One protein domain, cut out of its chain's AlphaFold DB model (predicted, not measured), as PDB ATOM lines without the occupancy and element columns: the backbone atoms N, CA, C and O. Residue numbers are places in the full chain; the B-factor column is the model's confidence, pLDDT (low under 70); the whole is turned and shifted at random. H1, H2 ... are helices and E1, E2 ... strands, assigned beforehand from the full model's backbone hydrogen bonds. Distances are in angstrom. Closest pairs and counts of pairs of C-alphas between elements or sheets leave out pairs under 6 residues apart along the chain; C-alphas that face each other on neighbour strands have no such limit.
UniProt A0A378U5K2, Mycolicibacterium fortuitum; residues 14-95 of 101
ATOM      1  N   THR A  14      99.958 151.820 184.094       97.88
ATOM      2  CA  THR A  14     100.838 152.554 185.015       97.88
ATOM      3  C   THR A  14     102.270 152.030 184.958       97.88
ATOM      4  O   THR A  14     103.208 152.826 184.912       97.88
ATOM      5  N   PHE A  15     102.464 150.706 184.951       98.19
ATOM      6  CA  PHE A  15     103.797 150.122 184.825       98.19
ATOM      7  C   PHE A  15     104.425 150.475 183.479       98.19
ATOM      8  O   PHE A  15     105.570 150.924 183.451       98.19
ATOM      9  N   VAL A  16     103.666 150.335 182.388       98.12
ATOM     10  CA  VAL A  16     104.137 150.649 181.032       98.12
ATOM     11  C   VAL A  16     104.575 152.112 180.940       98.12
ATOM     12  O   VAL A  16     105.705 152.384 180.543       98.12
ATOM     13  N   SER A  17     103.750 153.052 181.408       98.31
ATOM     14  CA  SER A  17     104.090 154.481 181.389       98.31
ATOM     15  C   SER A  17     105.321 154.809 182.249       98.31
ATOM     16  O   SER A  17     106.211 155.544 181.813       98.31
ATOM     17  N   ASN A  18     105.437 154.220 183.445       98.25
ATOM     18  CA  ASN A  18     106.619 154.392 184.296       98.25
ATOM     19  C   ASN A  18     107.883 153.831 183.634       98.25
ATOM     20  O   ASN A  18     108.945 154.459 183.683       98.25
ATOM     21  N   TYR A  19     107.774 152.656 183.011       98.25
ATOM     22  CA  TYR A  19     108.873 152.019 182.301       98.25
ATOM     23  C   TYR A  19     109.342 152.864 181.116       98.25
ATOM     24  O   TYR A  19     110.548 153.033 180.940       98.25
ATOM     25  N   GLU A  20     108.424 153.437 180.337       98.38
ATOM     26  CA  GLU A  20     108.749 154.324 179.217       98.38
ATOM     27  C   GLU A  20     109.540 155.553 179.680       98.38
ATOM     28  O   GLU A  20     110.621 155.834 179.153       98.38
ATOM     29  N   VAL A  21     109.051 156.250 180.711       98.62
ATOM     30  CA  VAL A  21     109.716 157.442 181.264       98.62
ATOM     31  C   VAL A  21     111.099 157.095 181.818       98.62
ATOM     32  O   VAL A  21     112.083 157.776 181.516       98.62
ATOM     33  N   GLN A  22     111.200 156.015 182.596       98.56
ATOM     34  CA  GLN A  22     112.470 155.594 183.181       98.56
ATOM     35  C   GLN A  22     113.468 155.151 182.104       98.56
ATOM     36  O   GLN A  22     114.648 155.499 182.172       98.56
ATOM     37  N   SER A  23     113.005 154.427 181.085       98.50
ATOM     38  CA  SER A  23     113.843 153.974 179.972       98.50
ATOM     39  C   SER A  23     114.387 155.147 179.163       98.50
ATOM     40  O   SER A  23     115.560 155.136 178.791       98.50
ATOM     41  N   ALA A  24     113.586 156.197 178.953       98.56
ATOM     42  CA  ALA A  24     114.048 157.422 178.307       98.56
ATOM     43  C   ALA A  24     115.148 158.128 179.125       98.56
ATOM     44  O   ALA A  24     116.160 158.552 178.563       98.56
ATOM     45  N   ALA A  25     115.007 158.196 180.453       98.38
ATOM     46  CA  ALA A  25     116.035 158.762 181.328       98.38
ATOM     47  C   ALA A  25     117.338 157.938 181.308       98.38
ATOM     48  O   ALA A  25     118.432 158.503 181.247       98.38
ATOM     49  N   VAL A  26     117.235 156.604 181.304       98.50
ATOM     50  CA  VAL A  26     118.392 155.701 181.172       98.50
ATOM     51  C   VAL A  26     119.065 155.861 179.808       98.50
ATOM     52  O   VAL A  26     120.293 155.873 179.733       98.50
ATOM     53  N   ALA A  27     118.297 156.032 178.731       98.56
ATOM     54  CA  ALA A  27     118.848 156.283 177.402       98.56
ATOM     55  C   ALA A  27     119.653 157.593 177.360       98.56
ATOM     56  O   ALA A  27     120.786 157.593 176.878       98.56
ATOM     57  N   ALA A  28     119.122 158.675 177.940       97.38
ATOM     58  CA  ALA A  28     119.830 159.950 178.046       97.38
ATOM     59  C   ALA A  28     121.112 159.837 178.893       97.38
ATOM     60  O   ALA A  28     122.154 160.376 178.522       97.38
ATOM     61  N   LEU A  29     121.072 159.091 180.004       97.50
ATOM     62  CA  LEU A  29     122.262 158.779 180.802       97.50
ATOM     63  C   LEU A  29     123.315 158.036 179.966       97.50
ATOM     64  O   LEU A  29     124.485 158.423 179.957       97.50
ATOM     65  N   ASN A  30     122.904 156.995 179.241       97.62
ATOM     66  CA  ASN A  30     123.803 156.187 178.423       97.62
ATOM     67  C   ASN A  30     124.462 157.003 177.309       97.62
ATOM     68  O   ASN A  30     125.649 156.816 177.058       97.62
ATOM     69  N   GLU A  31     123.747 157.939 176.685       96.81
ATOM     70  CA  GLU A  31     124.325 158.857 175.698       96.81
ATOM     71  C   GLU A  31     125.499 159.657 176.287       96.81
ATOM     72  O   GLU A  31     126.579 159.726 175.696       96.81
ATOM     73  N   GLN A  32     125.328 160.206 177.493       96.44
ATOM     74  CA  GLN A  32     126.395 160.953 178.158       96.44
ATOM     75  C   GLN A  32     127.561 160.045 178.565       96.44
ATOM     76  O   GLN A  32     128.720 160.430 178.423       96.44
ATOM     77  N   LEU A  33     127.281 158.817 179.014       96.38
ATOM     78  CA  LEU A  33     128.323 157.832 179.313       96.38
ATOM     79  C   LEU A  33     129.125 157.441 178.064       96.38
ATOM     80  O   LEU A  33     130.339 157.265 178.163       96.38
ATOM     81  N   GLN A  34     128.498 157.374 176.885       94.50
ATOM     82  CA  GLN A  34     129.218 157.158 175.625       94.50
ATOM     83  C   GLN A  34     130.148 158.329 175.294       94.50
ATOM     84  O   GLN A  34     131.298 158.112 174.908       94.50
ATOM     85  N   ALA A  35     129.704 159.572 175.509       92.31
ATOM     86  CA  ALA A  35     130.562 160.746 175.334       92.31
ATOM     87  C   ALA A  35     131.777 160.716 176.283       92.31
ATOM     88  O   ALA A  35     132.902 160.994 175.869       92.31
ATOM     89  N   VAL A  36     131.572 160.307 177.539       94.62
ATOM     90  CA  VAL A  36     132.648 160.125 178.529       94.62
ATOM     91  C   VAL A  36     133.609 159.006 178.117       94.62
ATOM     92  O   VAL A  36     134.828 159.162 178.237       94.62
ATOM     93  N   ALA A  37     133.092 157.884 177.613       92.00
ATOM     94  CA  ALA A  37     133.897 156.758 177.140       92.00
ATOM     95  C   ALA A  37     134.757 157.130 175.921       92.00
ATOM     96  O   ALA A  37     135.919 156.727 175.846       92.00
ATOM     97  N   ALA A  38     134.233 157.969 175.020       89.56
ATOM     98  CA  ALA A  38     134.978 158.513 173.884       89.56
ATOM     99  C   ALA A  38     136.132 159.448 174.307       89.56
ATOM    100  O   ALA A  38     137.059 159.701 173.526       89.56
ATOM    101  N   GLY A  39     136.107 159.958 175.543       88.00
ATOM    102  CA  GLY A  39     137.150 160.802 176.114       88.00
ATOM    103  C   GLY A  39     137.375 162.075 175.296       88.00
ATOM    104  O   GLY A  39     136.466 162.864 175.070       88.00
ATOM    105  N   GLY A  40     138.609 162.293 174.836       88.44
ATOM    106  CA  GLY A  40     138.939 163.435 173.974       88.44
ATOM    107  C   GLY A  40     138.476 163.292 172.516       88.44
ATOM    108  O   GLY A  40     138.713 164.204 171.729       88.44
ATOM    109  N   GLY A  41     137.878 162.160 172.133       91.31
ATOM    110  CA  GLY A  41     137.528 161.819 170.754       91.31
ATOM    111  C   GLY A  41     138.665 161.144 169.977       91.31
ATOM    112  O   GLY A  41     139.841 161.196 170.356       91.31
ATOM    113  N   GLU A  42     138.316 160.527 168.844       92.75
ATOM    114  CA  GLU A  42     139.189 159.638 168.057       92.75
ATOM    115  C   GLU A  42     140.547 160.252 167.704       92.75
ATOM    116  O   GLU A  42     141.587 159.603 167.816       92.75
ATOM    117  N   ARG A  43     140.568 161.540 167.337       94.62
ATOM    118  CA  ARG A  43     141.807 162.259 167.005       94.62
ATOM    119  C   ARG A  43     142.804 162.250 168.164       94.62
ATOM    120  O   ARG A  43     144.007 162.103 167.946       94.62
ATOM    121  N   TYR A  44     142.325 162.455 169.390       92.69
ATOM    122  CA  TYR A  44     143.177 162.503 170.577       92.69
ATOM    123  C   TYR A  44     143.573 161.106 171.037       92.69
ATOM    124  O   TYR A  44     144.723 160.935 171.442       92.69
ATOM    125  N   VAL A  45     142.662 160.136 170.913       93.75
ATOM    126  CA  VAL A  45     142.930 158.713 171.159       93.75
ATOM    127  C   VAL A  45     144.059 158.226 170.256       93.75
ATOM    128  O   VAL A  45     145.117 157.849 170.758       93.75
ATOM    129  N   LYS A  46     143.902 158.380 168.936       95.50
ATOM    130  CA  LYS A  46     144.915 158.002 167.945       95.50
ATOM    131  C   LYS A  46     146.261 158.653 168.247       95.50
ATOM    132  O   LYS A  46     147.278 157.979 168.312       95.50
ATOM    133  N   ARG A  47     146.273 159.958 168.536       96.50
ATOM    134  CA  ARG A  47     147.508 160.673 168.894       96.50
ATOM    135  C   ARG A  47     148.165 160.141 170.174       96.50
ATOM    136  O   ARG A  47     149.380 160.270 170.315       96.50
ATOM    137  N   HIS A  48     147.395 159.636 171.140       95.50
ATOM    138  CA  HIS A  48     147.941 159.039 172.362       95.50
ATOM    139  C   HIS A  48     148.599 157.689 172.054       95.50
ATOM    140  O   HIS A  48     149.747 157.470 172.444       95.50
ATOM    141  N   HIS A  49     147.913 156.856 171.270       96.62
ATOM    142  CA  HIS A  49     148.404 155.554 170.818       96.62
ATOM    143  C   HIS A  49     149.616 155.651 169.890       96.62
ATOM    144  O   HIS A  49     150.589 154.940 170.108       96.62
ATOM    145  N   ASP A  50     149.630 156.589 168.936       97.75
ATOM    146  CA  ASP A  50     150.759 156.830 168.018       97.75
ATOM    147  C   ASP A  50     152.056 157.199 168.773       97.75
ATOM    148  O   ASP A  50     153.161 157.072 168.249       97.75
ATOM    149  N   ARG A  51     151.941 157.650 170.030       97.81
ATOM    150  CA  ARG A  51     153.072 157.930 170.932       97.81
ATOM    151  C   ARG A  51     153.476 156.724 171.788       97.81
ATOM    152  O   ARG A  51     154.260 156.893 172.720       97.81
ATOM    153  N   GLY A  52     152.908 155.548 171.532       97.06
ATOM    154  CA  GLY A  52     153.113 154.335 172.323       97.06
ATOM    155  C   GLY A  52     152.550 154.428 173.741       97.06
ATOM    156  O   GLY A  52     153.066 153.775 174.645       97.06
ATOM    157  N   ARG A  53     151.543 155.283 173.980       96.94
ATOM    158  CA  ARG A  53     150.937 155.468 175.305       96.94
ATOM    159  C   ARG A  53     149.528 154.899 175.347       96.94
ATOM    160  O   ARG A  53     148.730 155.159 174.456       96.94
ATOM    161  N   LEU A  54     149.218 154.237 176.456       96.31
ATOM    162  CA  LEU A  54     147.871 153.781 176.786       96.31
ATOM    163  C   LEU A  54     146.999 154.931 177.298       96.31
ATOM    164  O   LEU A  54     147.495 155.821 178.006       96.31
ATOM    165  N   LEU A  55     145.708 154.884 176.991       95.19
ATOM    166  CA  LEU A  55     144.659 155.724 177.565       95.19
ATOM    167  C   LEU A  55     144.472 155.429 179.060       95.19
ATOM    168  O   LEU A  55     144.896 154.396 179.568       95.19
ATOM    169  N   ALA A  56     143.800 156.330 179.779       94.44
ATOM    170  CA  ALA A  56     143.527 156.137 181.206       94.44
ATOM    171  C   ALA A  56     142.722 154.852 181.478       94.44
ATOM    172  O   ALA A  56     143.092 154.082 182.357       94.44
ATOM    173  N   ARG A  57     141.673 154.598 180.683       94.88
ATOM    174  CA  ARG A  57     140.822 153.403 180.812       94.88
ATOM    175  C   ARG A  57     141.579 152.111 180.497       94.88
ATOM    176  O   ARG A  57     141.469 151.165 181.257       94.88
ATOM    177  N   GLU A  58     142.427 152.117 179.470       95.75
ATOM    178  CA  GLU A  58     143.291 150.974 179.129       95.75
ATOM    179  C   GLU A  58     144.298 150.664 180.248       95.75
ATOM    180  O   GLU A  58     144.578 149.507 180.546       95.75
ATOM    181  N   ARG A  59     144.840 151.695 180.911       96.44
ATOM    182  CA  ARG A  59     145.720 151.496 182.075       96.44
ATOM    183  C   ARG A  59     144.975 150.907 183.265       96.44
ATOM    184  O   ARG A  59     145.554 150.091 183.968       96.44
ATOM    185  N   ILE A  60     143.736 151.341 183.504       96.00
ATOM    186  CA  ILE A  60     142.882 150.777 184.555       96.00
ATOM    187  C   ILE A  60     142.581 149.311 184.233       96.00
ATOM    188  O   ILE A  60     142.779 148.465 185.092       96.00
ATOM    189  N   GLU A  61     142.193 148.997 182.999       95.19
ATOM    190  CA  GLU A  61     141.915 147.625 182.562       95.19
ATOM    191  C   GLU A  61     143.117 146.691 182.762       95.19
ATOM    192  O   GLU A  61     142.951 145.593 183.278       95.19
ATOM    193  N   LEU A  62     144.336 147.142 182.441       95.12
ATOM    194  CA  LEU A  62     145.555 146.360 182.688       95.12
ATOM    195  C   LEU A  62     145.954 146.261 184.165       95.12
ATOM    196  O   LEU A  62     146.741 145.385 184.521       95.12
ATOM    197  N   LEU A  63     145.498 147.193 185.001       95.06
ATOM    198  CA  LEU A  63     145.785 147.191 186.433       95.06
ATOM    199  C   LEU A  63     144.875 146.212 187.179       95.06
ATOM    200  O   LEU A  63     145.301 145.632 188.175       95.06
ATOM    201  N   LEU A  64     143.630 146.065 186.735       96.19
ATOM    202  CA  LEU A  64     142.637 145.211 187.375       96.19
ATOM    203  C   LEU A  64     142.911 143.731 187.112       96.19
ATOM    204  O   LEU A  64     143.448 143.352 186.070       96.19
ATOM    205  N   ASP A  65     142.492 142.884 188.051       95.56
ATOM    206  CA  ASP A  65     142.501 141.444 187.821       95.56
ATOM    207  C   ASP A  65     141.557 141.092 186.667       95.56
ATOM    208  O   ASP A  65     140.521 141.729 186.446       95.56
ATOM    209  N   ARG A  66     141.900 140.038 185.926       94.19
ATOM    210  CA  ARG A  66     141.060 139.560 184.828       94.19
ATOM    211  C   ARG A  66     139.656 139.236 185.345       94.19
ATOM    212  O   ARG A  66     139.509 138.533 186.340       94.19
ATOM    213  N   ASP A  67     138.648 139.731 184.632       92.88
ATOM    214  CA  ASP A  67     137.223 139.574 184.949       92.88
ATOM    215  C   ASP A  67     136.786 140.230 186.281       92.88
ATOM    216  O   ASP A  67     135.641 140.057 186.707       92.88
ATOM    217  N   ALA A  68     137.651 141.021 186.932       95.38
ATOM    218  CA  ALA A  68     137.269 141.773 188.120       95.38
ATOM    219  C   ALA A  68     136.337 142.944 187.767       95.38
ATOM    220  O   ALA A  68     136.565 143.661 186.787       95.38
ATOM    221  N   PRO A  69     135.297 143.195 188.583       95.81
ATOM    222  CA  PRO A  69     134.441 144.351 188.390       95.81
ATOM    223  C   PRO A  69     135.193 145.651 188.706       95.81
ATOM    224  O   PRO A  69     136.010 145.720 189.628       95.81
ATOM    225  N   PHE A  70     134.836 146.709 187.980       97.12
ATOM    226  CA  PHE A  70     135.259 148.076 188.258       97.12
ATOM    227  C   PHE A  70     134.036 148.969 188.438       97.12
ATOM    228  O   PHE A  70     133.222 149.111 187.526       97.12
ATOM    229  N   LEU A  71     133.910 149.580 189.616       97.56
ATOM    230  CA  LEU A  71     132.885 150.579 189.892       97.56
ATOM    231  C   LEU A  71     133.466 151.970 189.651       97.56
ATOM    232  O   LEU A  71     134.191 152.497 190.497       97.56
ATOM    233  N   GLU A  72     133.145 152.561 188.503       97.38
ATOM    234  CA  GLU A  72     133.534 153.935 188.189       97.38
ATOM    235  C   GLU A  72     132.736 154.944 189.024       97.38
ATOM    236  O   GLU A  72     131.540 154.775 189.271       97.38
ATOM    237  N   LEU A  73     133.404 156.009 189.462       97.62
ATOM    238  CA  LEU A  73     132.823 157.055 190.293       97.62
ATOM    239  C   LEU A  73     132.716 158.359 189.510       97.62
ATOM    240  O   LEU A  73     133.672 158.814 188.885       97.62
ATOM    241  N   SER A  74     131.551 159.000 189.609       97.06
ATOM    242  CA  SER A  74     131.312 160.340 189.062       97.06
ATOM    243  C   SER A  74     131.624 160.473 187.563       97.06
ATOM    244  O   SER A  74     132.120 161.510 187.134       97.06
ATOM    245  N   SER A  75     131.288 159.467 186.747       97.00
ATOM    246  CA  SER A  75     131.515 159.490 185.288       97.00
ATOM    247  C   SER A  75     130.914 160.715 184.594       97.00
ATOM    248  O   SER A  75     131.466 161.202 183.617       97.00
ATOM    249  N   LEU A  76     129.808 161.255 185.119       96.94
ATOM    250  CA  LEU A  76     129.172 162.475 184.611       96.94
ATOM    251  C   LEU A  76     129.699 163.771 185.249       96.94
ATOM    252  O   LEU A  76     129.041 164.809 185.173       96.94
ATOM    253  N   ALA A  77     130.864 163.752 185.902       97.19
ATOM    254  CA  ALA A  77     131.470 164.962 186.445       97.19
ATOM    255  C   ALA A  77     131.538 166.066 185.373       97.19
ATOM    256  O   ALA A  77     131.841 165.801 184.213       97.19
ATOM    257  N   ALA A  78     131.241 167.305 185.764       96.12
ATOM    258  CA  ALA A  78     131.145 168.465 184.871       96.12
ATOM    259  C   ALA A  78     130.022 168.433 183.803       96.12
ATOM    260  O   ALA A  78     129.982 169.324 182.949       96.12
ATOM    261  N   TRP A  79     129.070 167.493 183.869       95.94
ATOM    262  CA  TRP A  79     127.850 167.553 183.053       95.94
ATOM    263  C   TRP A  79     127.051 168.843 183.311       95.94
ATOM    264  O   TRP A  79     126.955 169.309 184.446       95.94
ATOM    265  N   GLY A  80     126.503 169.439 182.246       93.69
ATOM    266  CA  GLY A  80     125.778 170.716 182.311       93.69
ATOM    267  C   GLY A  80     126.671 171.955 182.460       93.69
ATOM    268  O   GLY A  80     126.167 173.050 182.700       93.69
ATOM    269  N   THR A  81     127.992 171.806 182.322       95.50
ATOM    270  CA  THR A  81     128.951 172.921 182.357       95.50
ATOM    271  C   THR A  81     129.582 173.158 180.982       95.50
ATOM    272  O   THR A  81     129.300 172.455 180.019       95.50
ATOM    273  N   GLN A  82     130.463 174.157 180.885       92.12
ATOM    274  CA  GLN A  82     131.258 174.424 179.678       92.12
ATOM    275  C   GLN A  82     132.421 173.438 179.463       92.12
ATOM    276  O   GLN A  82     133.097 173.498 178.439       92.12
ATOM    277  N   PHE A  83     132.701 172.573 180.441       90.38
ATOM    278  CA  PHE A  83     133.755 171.570 180.347       90.38
ATOM    279  C   PHE A  83     133.214 170.259 179.776       90.38
ATOM    280  O   PHE A  83     132.022 169.970 179.857       90.38
ATOM    281  N   ASN A  84     134.114 169.433 179.240       89.56
ATOM    282  CA  ASN A  84     133.750 168.094 178.794       89.56
ATOM    283  C   ASN A  84     133.267 167.247 179.979       89.56
ATOM    284  O   ASN A  84     133.883 167.245 181.051       89.56
ATOM    285  N   VAL A  85     132.199 166.488 179.745       92.19
ATOM    286  CA  VAL A  85     131.669 165.510 180.699       92.19
ATOM    287  C   VAL A  85     132.759 164.487 181.056       92.19
ATOM    288  O   VAL A  85     133.583 164.117 180.219       92.19
ATOM    289  N   GLY A  86     132.803 164.070 182.320       92.88
ATOM    290  CA  GLY A  86     133.852 163.230 182.906       92.88
ATOM    291  C   GLY A  86     135.021 164.010 183.512       92.88
ATOM    292  O   GLY A  86     135.924 163.408 184.083       92.88
ATOM    293  N   ALA A  87     135.036 165.346 183.404       93.81
ATOM    294  CA  ALA A  87     136.036 166.228 184.025       93.81
ATOM    295  C   ALA A  87     137.510 165.826 183.767       93.81
ATOM    296  O   ALA A  87     138.397 166.130 184.565       93.81
ATOM    297  N   ALA A  88     137.773 165.148 182.643       91.00
ATOM    298  CA  ALA A  88     139.082 164.627 182.246       91.00
ATOM    299  C   ALA A  88     139.758 163.684 183.269       91.00
ATOM    300  O   ALA A  88     140.984 163.535 183.250       91.00
ATOM    301  N   ILE A  89     138.982 163.018 184.128       94.06
ATOM    302  CA  ILE A  89     139.479 162.043 185.101       94.06
ATOM    303  C   ILE A  89     138.634 160.767 185.058       94.06
ATOM    304  O   ILE A  89     137.438 160.811 184.799       94.06
ATOM    305  N   VAL A  90     139.265 159.622 185.311       96.50
ATOM    306  CA  VAL A  90     138.570 158.349 185.533       96.50
ATOM    307  C   VAL A  90     138.984 157.847 186.908       96.50
ATOM    308  O   VAL A  90     140.176 157.661 187.160       96.50
ATOM    309  N   THR A  91     138.016 157.670 187.801       97.25
ATOM    310  CA  THR A  91     138.225 157.177 189.167       97.25
ATOM    311  C   THR A  91     137.262 156.037 189.458       97.25
ATOM    312  O   THR A  91     136.190 155.953 188.864       97.25
ATOM    313  N   GLY A  92     137.639 155.134 190.360       97.12
ATOM    314  CA  GLY A  92     136.779 154.013 190.712       97.12
ATOM    315  C   GLY A  92     137.391 153.055 191.716       97.12
ATOM    316  O   GLY A  92     138.524 153.244 192.161       97.12
ATOM    317  N   VAL A  93     136.615 152.032 192.061       97.94
ATOM    318  CA  VAL A  93     137.004 150.950 192.971       97.94
ATOM    319  C   VAL A  93     137.048 149.645 192.188       97.94
ATOM    320  O   VAL A  93     136.089 149.302 191.498       97.94
ATOM    321  N   GLY A  94     138.161 148.926 192.297       96.38
ATOM    322  CA  GLY A  94     138.404 147.678 191.585       96.38
ATOM    323  C   GLY A  94     139.435 146.805 192.303       96.38
ATOM    324  O   GLY A  94     140.135 147.279 193.199       96.38
ATOM    325  N   TRP A  95     139.502 145.532 191.918       95.88
ATOM    326  CA  TRP A  95     140.363 144.526 192.537       95.88
ATOM    327  C   TRP A  95     141.603 144.347 191.669       95.88
ATOM    328  O   TRP A  95     141.511 144.275 190.445       95.88
TER     329      TRP A  95
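This is residues 14 to 95 of the 101 residues of a protein of Mycolicibacterium fortuitum (UniProt A0A378U5K2). A single long helix, H1, reaches out like an arm from a small, loosely built body, and its residues 14 to 28 stick out free. The body holds two short helices, H2 and H3, and a two-stranded hairpin, E1 and E2, with H3 alongside the hairpin on the E2 side; the long loop of the hairpin, residues 74 to 90, passes over the last part of H1. The printed part has 82 residues, with three named helices and then two named strands in the order H1, H2, H3, E1, E2; the sheet E1 - E2 is antiparallel and the class is mostly helix. The whole is loose, with a radius of gyration of the C-alphas of 15.8 A, and flat, spanning 53 by 33 by 18 A.

H1, residues 14 to 38, and H2, residues 42 to 49, meet only through their tight link of 3 residues. H2 is apart from H3, residues 56 to 63, and none of the three helices touches another. H3 is near E2, residues 91 to 94, with 7 pairs of C-alphas within 10 A but no pair within 8 A. E2 forms a hairpin with E1, residues 70 to 73: the two are antiparallel neighbours, with 152 degrees between their directions. The C-alphas of Glu 72 and Gly 92 face each other at 4.1 A. N 71 and O 93 are within hydrogen-bond range at 2.9 A, as are N 93 and O 71 at 2.9 A. H1 and H2 are both apart from E1 and from E2, and H1 is apart from H3. In H1, H2 and H3 every O i to N i+4 pair is within hydrogen-bond range.

H1 runs from Thr 14, C-alpha at (100.838, 152.554, 185.015), to Ala 38, C-alpha at (134.978, 158.513, 173.884), a length of 36.4 A. H2, Glu 42 to His 49, is 10.5 A long, and H3, Ala 56 to Leu 63, is 10.6 A long. E1, Phe 70 to Leu 73, measures 9.5 A. E2, Thr 91 to Gly 94, measures 9.8 A and ends with its C-alpha at (138.404, 147.678, 191.585).

The two C-alphas farthest apart, those of Thr 14 and Arg 51, are 54.4 A apart. Residues 47 to 52, of which 47 to 49 belong to H2, also stand free; the body without the free stretches has 61 residues and spans 35 by 25 by 17 A. The link from E1 to E2, 17 residues, is long. The printed part has no cut. Its mean pLDDT is 95.6, and no printed residue is under 70.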